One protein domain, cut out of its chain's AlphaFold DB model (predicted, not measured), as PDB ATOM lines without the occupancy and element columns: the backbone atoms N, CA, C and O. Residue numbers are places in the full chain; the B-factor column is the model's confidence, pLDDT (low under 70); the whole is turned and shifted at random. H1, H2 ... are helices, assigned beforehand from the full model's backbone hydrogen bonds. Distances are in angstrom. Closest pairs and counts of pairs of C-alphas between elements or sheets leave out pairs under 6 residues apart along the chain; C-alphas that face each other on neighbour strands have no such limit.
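What this domain is: This is residues 3 to 69 of the 71 residues of the protein "Methylenetetrahydrofolate reductase" of Bdellovibrionales bacterium (UniProt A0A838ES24). One long helix, H3, makes the spine; short H2 before it folds into a hairpin with it, and short H4 packs along it after residues 47 to 60 fold back. Residues 5 to 11, of which 5 to 8 belong to H1, stick out. The printed part has 67 residues, with four named helices in the order H1, H2, H3, H4 and no named strand; its class is all helix. It is only just compact, close to loose, with a radius of gyration of the C-alphas of 12.8 A and spans of 34 by 25 by 23 A.

How they stand to each other: H1, residues 3 to 8, touches no helix. H2, residues 14 to 21, and H3, residues 26 to 46, form a helical hairpin at a shallow tilt of 24 degrees, opposite ways. H3 touches H2 with residues 28 to 36 alone; the closest C-alphas, of Ile 20 and Val 29, are 5.7 A apart. H4, residues 61 to 67, touches residues 30 to 38 of H3 alone, at a shallow tilt of 25 degrees, the same way; the closest C-alphas, of Ile 38 and Ile 66, are 5.6 A apart. Every O i to N i+4 pair in H1, H2, H3 and H4 is within hydrogen-bond range.

Where its parts are: H1 begins at C-alpha 3 (-37.857, 1.954, -17.331). H3 measures 30.4 A from first to last C-alpha. H4 ends at C-alpha 67 (-53.719, -2.915, 2.930).

The domain as a whole: The C-alphas farthest apart, of Arg 24 and Pro 50, are 36.6 A apart. The printed part has no cut, the H3 to H4 link is long, and no printed residue is under 70 in pLDDT.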
ATOM      1  N   ASN A   3     -37.531   0.527 -17.400       82.50
ATOM      2  CA  ASN A   3     -37.857   1.954 -17.331       82.50
ATOM      3  C   ASN A   3     -37.924   2.506 -15.899       82.50
ATOM      4  O   ASN A   3     -37.600   3.671 -15.692       82.50
ATOM      5  N   LEU A   4     -38.326   1.696 -14.913       84.94
ATOM      6  CA  LEU A   4     -38.486   2.160 -13.529       84.94
ATOM      7  C   LEU A   4     -37.143   2.594 -12.900       84.94
ATOM      8  O   LEU A   4     -37.064   3.742 -12.463       84.94
ATOM      9  N   PRO A   5     -36.066   1.779 -12.953       89.44
ATOM     10  CA  PRO A   5     -34.764   2.154 -12.390       89.44
ATOM     11  C   PRO A   5     -34.189   3.420 -13.025       89.44
ATOM     12  O   PRO A   5     -33.732   4.327 -12.338       89.44
ATOM     13  N   ARG A   6     -34.288   3.523 -14.356       90.25
ATOM     14  CA  ARG A   6     -33.766   4.664 -15.117       90.25
ATOM     15  C   ARG A   6     -34.505   5.964 -14.810       90.25
ATOM     16  O   ARG A   6     -33.866   7.004 -14.711       90.25
ATOM     17  N   ASN A   7     -35.833   5.922 -14.714       92.00
ATOM     18  CA  ASN A   7     -36.635   7.136 -14.555       92.00
ATOM     19  C   ASN A   7     -36.645   7.645 -13.112       92.00
ATOM     20  O   ASN A   7     -36.758   8.850 -12.898       92.00
ATOM     21  N   PHE A   8     -36.550   6.735 -12.141       90.69
ATOM     22  CA  PHE A   8     -36.624   7.066 -10.719       90.69
ATOM     23  C   PHE A   8     -35.271   7.011 -10.004       90.69
ATOM     24  O   PHE A   8     -35.217   7.356  -8.831       90.69
ATOM     25  N   PHE A   9     -34.193   6.643 -10.708       93.19
ATOM     26  CA  PHE A   9     -32.840   6.522 -10.157       93.19
ATOM     27  C   PHE A   9     -32.801   5.605  -8.925       93.19
ATOM     28  O   PHE A   9     -32.248   5.962  -7.888       93.19
ATOM     29  N   ILE A  10     -33.441   4.440  -9.051       92.31
ATOM     30  CA  ILE A  10     -33.529   3.414  -8.007       92.31
ATOM     31  C   ILE A  10     -32.895   2.113  -8.477       92.31
ATOM     32  O   ILE A  10     -32.905   1.817  -9.671       92.31
ATOM     33  N   ASP A  11     -32.441   1.315  -7.520       92.56
ATOM     34  CA  ASP A  11     -32.022  -0.063  -7.744       92.56
ATOM     35  C   ASP A  11     -33.173  -1.025  -7.428       92.56
ATOM     36  O   ASP A  11     -34.033  -0.742  -6.589       92.56
ATOM     37  N   MET A  12     -33.199  -2.160  -8.123       91.56
ATOM     38  CA  MET A  12     -34.180  -3.220  -7.894       91.56
ATOM     39  C   MET A  12     -33.495  -4.391  -7.188       91.56
ATOM     40  O   MET A  12     -32.421  -4.784  -7.638       91.56
ATOM     41  N   PRO A  13     -34.095  -4.958  -6.128       94.50
ATOM     42  CA  PRO A  13     -33.584  -6.167  -5.489       94.50
ATOM     43  C   PRO A  13     -33.502  -7.339  -6.475       94.50
ATOM     44  O   PRO A  13     -34.446  -7.562  -7.237       94.50
ATOM     45  N   ASP A  14     -32.387  -8.075  -6.456       95.06
ATOM     46  CA  ASP A  14     -32.135  -9.187  -7.386       95.06
ATOM     47  C   ASP A  14     -33.201 -10.284  -7.271       95.06
ATOM     48  O   ASP A  14     -33.692 -10.789  -8.274       95.06
ATOM     49  N   ASP A  15     -33.644 -10.590  -6.054       96.44
ATOM     50  CA  ASP A  15     -34.690 -11.576  -5.778       96.44
ATOM     51  C   ASP A  15     -36.067 -11.168  -6.325       96.44
ATOM     52  O   ASP A  15     -36.817 -12.015  -6.818       96.44
ATOM     53  N   LEU A  16     -36.394  -9.873  -6.308       95.62
ATOM     54  CA  LEU A  16     -37.595  -9.356  -6.962       95.62
ATOM     55  C   LEU A  16     -37.487  -9.445  -8.490       95.62
ATOM     56  O   LEU A  16     -38.475  -9.764  -9.154       95.62
ATOM     57  N   ILE A  17     -36.310  -9.167  -9.056       94.94
ATOM     58  CA  ILE A  17     -36.077  -9.315 -10.497       94.94
ATOM     59  C   ILE A  17     -36.210 -10.781 -10.907       94.94
ATOM     60  O   ILE A  17     -36.996 -11.073 -11.806       94.94
ATOM     61  N   ASP A  18     -35.554 -11.695 -10.194       96.31
ATOM     62  CA  ASP A  18     -35.630 -13.134 -10.440       96.31
ATOM     63  C   ASP A  18     -37.074 -13.646 -10.349       96.31
ATOM     64  O   ASP A  18     -37.526 -14.429 -11.190       96.31
ATOM     65  N   ALA A  19     -37.843 -13.196  -9.352       96.62
ATOM     66  CA  ALA A  19     -39.244 -13.579  -9.212       96.62
ATOM     67  C   ALA A  19     -40.095 -13.116 -10.406       96.62
ATOM     68  O   ALA A  19     -40.948 -13.870 -10.877       96.62
ATOM     69  N   ILE A  20     -39.853 -11.904 -10.915       95.12
ATOM     70  CA  ILE A  20     -40.601 -11.360 -12.052       95.12
ATOM     71  C   ILE A  20     -40.158 -11.989 -13.379       95.12
ATOM     72  O   ILE A  20     -41.006 -12.266 -14.226       95.12
ATOM     73  N   ASP A  21     -38.871 -12.276 -13.563       94.94
ATOM     74  CA  ASP A  21     -38.362 -12.930 -14.776       94.94
ATOM     75  C   ASP A  21     -38.911 -14.362 -14.941       94.94
ATOM     76  O   ASP A  21     -39.004 -14.876 -16.057       94.94
ATOM     77  N   ASN A  22     -39.356 -14.988 -13.846       96.25
ATOM     78  CA  ASN A  22     -40.038 -16.283 -13.852       96.25
ATOM     79  C   ASN A  22     -41.557 -16.204 -14.125       96.25
ATOM     80  O   ASN A  22     -42.206 -17.245 -14.288       96.25
ATOM     81  N   CYS A  23     -42.151 -15.008 -14.181       97.69
ATOM     82  CA  CYS A  23     -43.571 -14.826 -14.484       97.69
ATOM     83  C   CYS A  23     -43.883 -15.127 -15.955       97.69
ATOM     84  O   CYS A  23     -43.116 -14.803 -16.860       97.69
ATOM     85  N   ARG A  24     -45.056 -15.713 -16.222       96.69
ATOM     86  CA  ARG A  24     -45.470 -16.083 -17.588       96.69
ATOM     87  C   ARG A  24     -46.460 -15.104 -18.201       96.69
ATOM     88  O   ARG A  24     -46.673 -15.132 -19.411       96.69
ATOM     89  N   ASN A  25     -47.107 -14.293 -17.373       96.56
ATOM     90  CA  ASN A  25     -48.148 -13.357 -17.777       96.56
ATOM     91  C   ASN A  25     -48.234 -12.168 -16.801       96.56
ATOM     92  O   ASN A  25     -47.634 -12.184 -15.727       96.56
ATOM     93  N   ASP A  26     -49.005 -11.148 -17.175       94.12
ATOM     94  CA  ASP A  26     -49.150  -9.912 -16.396       94.12
ATOM     95  C   ASP A  26     -49.803 -10.125 -15.018       94.12
ATOM     96  O   ASP A  26     -49.497  -9.390 -14.073       94.12
ATOM     97  N   ASP A  27     -50.684 -11.120 -14.878       96.06
ATOM     98  CA  ASP A  27     -51.314 -11.440 -13.595       96.06
ATOM     99  C   ASP A  27     -50.297 -12.048 -12.620       96.06
ATOM    100  O   ASP A  27     -50.289 -11.679 -11.443       96.06
ATOM    101  N   ASP A  28     -49.386 -12.899 -13.102       97.50
ATOM    102  CA  ASP A  28     -48.273 -13.426 -12.305       97.50
ATOM    103  C   ASP A  28     -47.402 -12.272 -11.781       97.50
ATOM    104  O   ASP A  28     -47.136 -12.195 -10.581       97.50
ATOM    105  N   VAL A  29     -47.026 -11.331 -12.659       95.75
ATOM    106  CA  VAL A  29     -46.207 -10.160 -12.293       95.75
ATOM    107  C   VAL A  29     -46.908  -9.318 -11.232       95.75
ATOM    108  O   VAL A  29     -46.292  -8.878 -10.258       95.75
ATOM    109  N   LYS A  30     -48.217  -9.098 -11.393       94.62
ATOM    110  CA  LYS A  30     -49.023  -8.359 -10.421       94.62
ATOM    111  C   LYS A  30     -49.051  -9.063  -9.066       94.62
ATOM    112  O   LYS A  30     -48.907  -8.390  -8.047       94.62
ATOM    113  N   ASN A  31     -49.222 -10.382  -9.048       96.88
ATOM    114  CA  ASN A  31     -49.248 -11.165  -7.815       96.88
ATOM    115  C   ASN A  31     -47.890 -11.126  -7.099       96.88
ATOM    116  O   ASN A  31     -47.857 -10.836  -5.905       96.88
ATOM    117  N   VAL A  32     -46.780 -11.310  -7.826       97.81
ATOM    118  CA  VAL A  32     -45.420 -11.170  -7.276       97.81
ATOM    119  C   VAL A  32     -45.218  -9.784  -6.663       97.81
ATOM    120  O   VAL A  32     -44.774  -9.674  -5.523       97.81
ATOM    121  N   GLY A  33     -45.610  -8.720  -7.371       96.12
ATOM    122  CA  GLY A  33     -45.500  -7.353  -6.859       96.12
ATOM    123  C   GLY A  33     -46.344  -7.090  -5.604       96.12
ATOM    124  O   GLY A  33     -45.895  -6.379  -4.706       96.12
ATOM    125  N   VAL A  34     -47.551  -7.663  -5.516       97.50
ATOM    126  CA  VAL A  34     -48.420  -7.548  -4.330       97.50
ATOM    127  C   VAL A  34     -47.806  -8.265  -3.129       97.50
ATOM    128  O   VAL A  34     -47.709  -7.662  -2.061       97.50
ATOM    129  N   GLU A  35     -47.360  -9.510  -3.296       98.00
ATOM    130  CA  GLU A  35     -46.732 -10.282  -2.215       98.00
ATOM    131  C   GLU A  35     -45.442  -9.616  -1.724       98.00
ATOM    132  O   GLU A  35     -45.246  -9.452  -0.517       98.00
ATOM    133  N   TRP A  36     -44.612  -9.128  -2.650       98.06
ATOM    134  CA  TRP A  36     -43.408  -8.369  -2.319       98.06
ATOM    135  C   TRP A  36     -43.723  -7.119  -1.488       98.06
ATOM    136  O   TRP A  36     -43.120  -6.880  -0.441       98.06
ATOM    137  N   ALA A  37     -44.713  -6.330  -1.916       97.62
ATOM    138  CA  ALA A  37     -45.107  -5.118  -1.207       97.62
ATOM    139  C   ALA A  37     -45.677  -5.410   0.192       97.62
ATOM    140  O   ALA A  37     -45.425  -4.636   1.115       97.62
ATOM    141  N   ILE A  38     -46.411  -6.516   0.373       98.38
ATOM    142  CA  ILE A  38     -46.888  -6.961   1.693       98.38
ATOM    143  C   ILE A  38     -45.706  -7.302   2.599       98.38
ATOM    144  O   ILE A  38     -45.686  -6.870   3.751       98.38
ATOM    145  N   HIS A  39     -44.733  -8.064   2.095       98.25
ATOM    146  CA  HIS A  39     -43.546  -8.438   2.859       98.25
ATOM    147  C   HIS A  39     -42.755  -7.199   3.301       98.25
ATOM    148  O   HIS A  39     -42.561  -6.991   4.499       98.25
ATOM    149  N   GLN A  40     -42.425  -6.311   2.359       97.88
ATOM    150  CA  GLN A  40     -41.715  -5.064   2.647       97.88
ATOM    151  C   GLN A  40     -42.481  -4.178   3.646       97.88
ATOM    152  O   GLN A  40     -41.892  -3.599   4.559       97.88
ATOM    153  N   ALA A  41     -43.804  -4.063   3.496       98.19
ATOM    154  CA  ALA A  41     -44.636  -3.279   4.401       98.19
ATOM    155  C   ALA A  41     -44.623  -3.831   5.832       98.19
ATOM    156  O   ALA A  41     -44.498  -3.050   6.776       98.19
ATOM    157  N   LYS A  42     -44.707  -5.158   6.000       98.25
ATOM    158  CA  LYS A  42     -44.621  -5.805   7.317       98.25
ATOM    159  C   LYS A  42     -43.282  -5.531   7.990       98.25
ATOM    160  O   LYS A  42     -43.281  -5.097   9.136       98.25
ATOM    161  N   GLU A  43     -42.168  -5.670   7.272       98.31
ATOM    162  CA  GLU A  43     -40.845  -5.371   7.837       98.31
ATOM    163  C   GLU A  43     -40.707  -3.907   8.279       98.31
ATOM    164  O   GLU A  43     -40.127  -3.610   9.324       98.31
ATOM    165  N   LEU A  44     -41.242  -2.968   7.492       98.31
ATOM    166  CA  LEU A  44     -41.238  -1.550   7.852       98.31
ATOM    167  C   LEU A  44     -42.092  -1.286   9.100       98.31
ATOM    168  O   LEU A  44     -41.666  -0.544   9.986       98.31
ATOM    169  N   MET A  45     -43.275  -1.903   9.192       97.50
ATOM    170  CA  MET A  45     -44.145  -1.802  10.369       97.50
ATOM    171  C   MET A  45     -43.483  -2.390  11.619       97.50
ATOM    172  O   MET A  45     -43.520  -1.760  12.673       97.50
ATOM    173  N   GLU A  46     -42.820  -3.543  11.503       98.25
ATOM    174  CA  GLU A  46     -42.042  -4.161  12.589       98.25
ATOM    175  C   GLU A  46     -40.893  -3.260  13.061       98.25
ATOM    176  O   GLU A  46     -40.609  -3.182  14.256       98.25
ATOM    177  N   LYS A  47     -40.270  -2.515  12.138       98.50
ATOM    178  CA  LYS A  47     -39.245  -1.501  12.442       98.50
ATOM    179  C   LYS A  47     -39.821  -0.173  12.954       98.50
ATOM    180  O   LYS A  47     -39.054   0.747  13.235       98.50
ATOM    181  N   GLY A  48     -41.141  -0.064  13.106       97.88
ATOM    182  CA  GLY A  48     -41.801   1.062  13.765       97.88
ATOM    183  C   GLY A  48     -41.906   2.333  12.922       97.88
ATOM    184  O   GLY A  48     -41.920   3.429  13.486       97.88
ATOM    185  N   VAL A  49     -41.971   2.229  11.586       98.12
ATOM    186  CA  VAL A  49     -42.239   3.415  10.753       98.12
ATOM    187  C   VAL A  49     -43.600   4.032  11.111       98.12
ATOM    188  O   VAL A  49     -44.553   3.304  11.394       98.12
ATOM    189  N   PRO A  50     -43.742   5.369  11.080       97.56
ATOM    190  CA  PRO A  50     -44.973   6.029  11.518       97.56
ATOM    191  C   PRO A  50     -46.149   5.810  10.558       97.56
ATOM    192  O   PRO A  50     -47.305   5.883  10.971       97.56
ATOM    193  N   CYS A  51     -45.872   5.585   9.271       96.94
ATOM    194  CA  CYS A  51     -46.881   5.311   8.256       96.94
ATOM    195  C   CYS A  51     -46.273   4.645   7.013       96.94
ATOM    196  O   CYS A  51     -45.059   4.664   6.804       96.94
ATOM    197  N   LEU A  52     -47.147   4.096   6.168       97.00
ATOM    198  CA  LEU A  52     -46.826   3.593   4.835       97.00
ATOM    199  C   LEU A  52     -47.546   4.451   3.790       97.00
ATOM    200  O   LEU A  52     -48.756   4.667   3.885       97.00
ATOM    201  N   HIS A  53     -46.812   4.933   2.789       96.25
ATOM    202  CA  HIS A  53     -47.365   5.691   1.668       96.25
ATOM    203  C   HIS A  53     -47.205   4.900   0.370       96.25
ATOM    204  O   HIS A  53     -46.093   4.530  -0.000       96.25
ATOM    205  N   PHE A  54     -48.313   4.656  -0.334       95.25
ATOM    206  CA  PHE A  54     -48.329   3.862  -1.561       95.25
ATOM    207  C   PHE A  54     -48.571   4.735  -2.796       95.25
ATOM    208  O   PHE A  54     -49.588   5.425  -2.892       95.25
ATOM    209  N   TYR A  55     -47.693   4.626  -3.795       93.44
ATOM    210  CA  TYR A  55     -47.907   5.213  -5.117       93.44
ATOM    211  C   TYR A  55     -48.837   4.324  -5.952       93.44
ATOM    212  O   TYR A  55     -48.401   3.396  -6.627       93.44
ATOM    213  N   SER A  56     -50.143   4.606  -5.919       91.31
ATOM    214  CA  SER A  56     -51.158   3.794  -6.614       91.31
ATOM    215  C   SER A  56     -51.110   3.893  -8.140       91.31
ATOM    216  O   SER A  56     -51.700   3.063  -8.828       91.31
ATOM    217  N   MET A  57     -50.459   4.926  -8.692       88.94
ATOM    218  CA  MET A  57     -50.424   5.209 -10.135       88.94
ATOM    219  C   MET A  57     -51.829   5.201 -10.777       88.94
ATOM    220  O   MET A  57     -52.014   4.741 -11.903       88.94
ATOM    221  N   GLY A  58     -52.841   5.660 -10.030       91.19
ATOM    222  CA  GLY A  58     -54.246   5.675 -10.458       91.19
ATOM    223  C   GLY A  58     -54.982   4.331 -10.350       91.19
ATOM    224  O   GLY A  58     -56.137   4.246 -10.758       91.19
ATOM    225  N   LYS A  59     -54.356   3.282  -9.798       89.19
ATOM    226  CA  LYS A  59     -54.920   1.928  -9.661       89.19
ATOM    227  C   LYS A  59     -54.991   1.512  -8.190       89.19
ATOM    228  O   LYS A  59     -53.973   1.286  -7.545       89.19
ATOM    229  N   SER A  60     -56.200   1.366  -7.650       93.75
ATOM    230  CA  SER A  60     -56.410   1.070  -6.224       93.75
ATOM    231  C   SER A  60     -56.428  -0.420  -5.876       93.75
ATOM    232  O   SER A  60     -56.166  -0.763  -4.729       93.75
ATOM    233  N   THR A  61     -56.697  -1.315  -6.831       95.06
ATOM    234  CA  THR A  61     -56.920  -2.747  -6.549       95.06
ATOM    235  C   THR A  61     -55.742  -3.408  -5.830       95.06
ATOM    236  O   THR A  61     -55.952  -4.095  -4.835       95.06
ATOM    237  N   ALA A  62     -54.510  -3.178  -6.295       94.31
ATOM    238  CA  ALA A  62     -53.317  -3.736  -5.653       94.31
ATOM    239  C   ALA A  62     -53.121  -3.162  -4.240       94.31
ATOM    240  O   ALA A  62     -52.829  -3.898  -3.305       94.31
ATOM    241  N   ILE A  63     -53.365  -1.858  -4.064       96.25
ATOM    242  CA  ILE A  63     -53.219  -1.189  -2.764       96.25
ATOM    243  C   ILE A  63     -54.251  -1.704  -1.761       96.25
ATOM    244  O   ILE A  63     -53.914  -1.944  -0.608       96.25
ATOM    245  N   GLN A  64     -55.491  -1.931  -2.196       96.19
ATOM    246  CA  GLN A  64     -56.533  -2.512  -1.355       96.19
ATOM    247  C   GLN A  64     -56.157  -3.925  -0.893       96.19
ATOM    248  O   GLN A  64     -56.310  -4.242   0.285       96.19
ATOM    249  N   GLN A  65     -55.645  -4.756  -1.807       96.81
ATOM    250  CA  GLN A  65     -55.164  -6.099  -1.484       96.81
ATOM    251  C   GLN A  65     -54.043  -6.050  -0.445       96.81
ATOM    252  O   GLN A  65     -54.158  -6.712   0.583       96.81
ATOM    253  N   ILE A  66     -53.019  -5.217  -0.662       97.44
ATOM    254  CA  ILE A  66     -51.908  -5.042   0.281       97.44
ATOM    255  C   ILE A  66     -52.431  -4.572   1.643       97.44
ATOM    256  O   ILE A  66     -52.180  -5.226   2.651       97.44
ATOM    257  N   ALA A  67     -53.214  -3.491   1.684       96.19
ATOM    258  CA  ALA A  67     -53.719  -2.915   2.930       96.19
ATOM    259  C   ALA A  67     -54.549  -3.919   3.748       96.19
ATOM    260  O   ALA A  67     -54.346  -4.016   4.953       96.19
ATOM    261  N   SER A  68     -55.395  -4.732   3.100       97.06
ATOM    262  CA  SER A  68     -56.191  -5.783   3.765       97.06
ATOM    263  C   SER A  68     -55.376  -6.921   4.399       97.06
ATOM    264  O   SER A  68     -55.936  -7.782   5.074       97.06
ATOM    265  N   LYS A  69     -54.066  -6.987   4.131       97.56
ATOM    266  CA  LYS A  69     -53.140  -7.955   4.741       97.56
ATOM    267  C   LYS A  69     -52.306  -7.347   5.870       97.56
ATOM    268  O   LYS A  69     -51.583  -8.090   6.535       97.56
TER     269      LYS A  69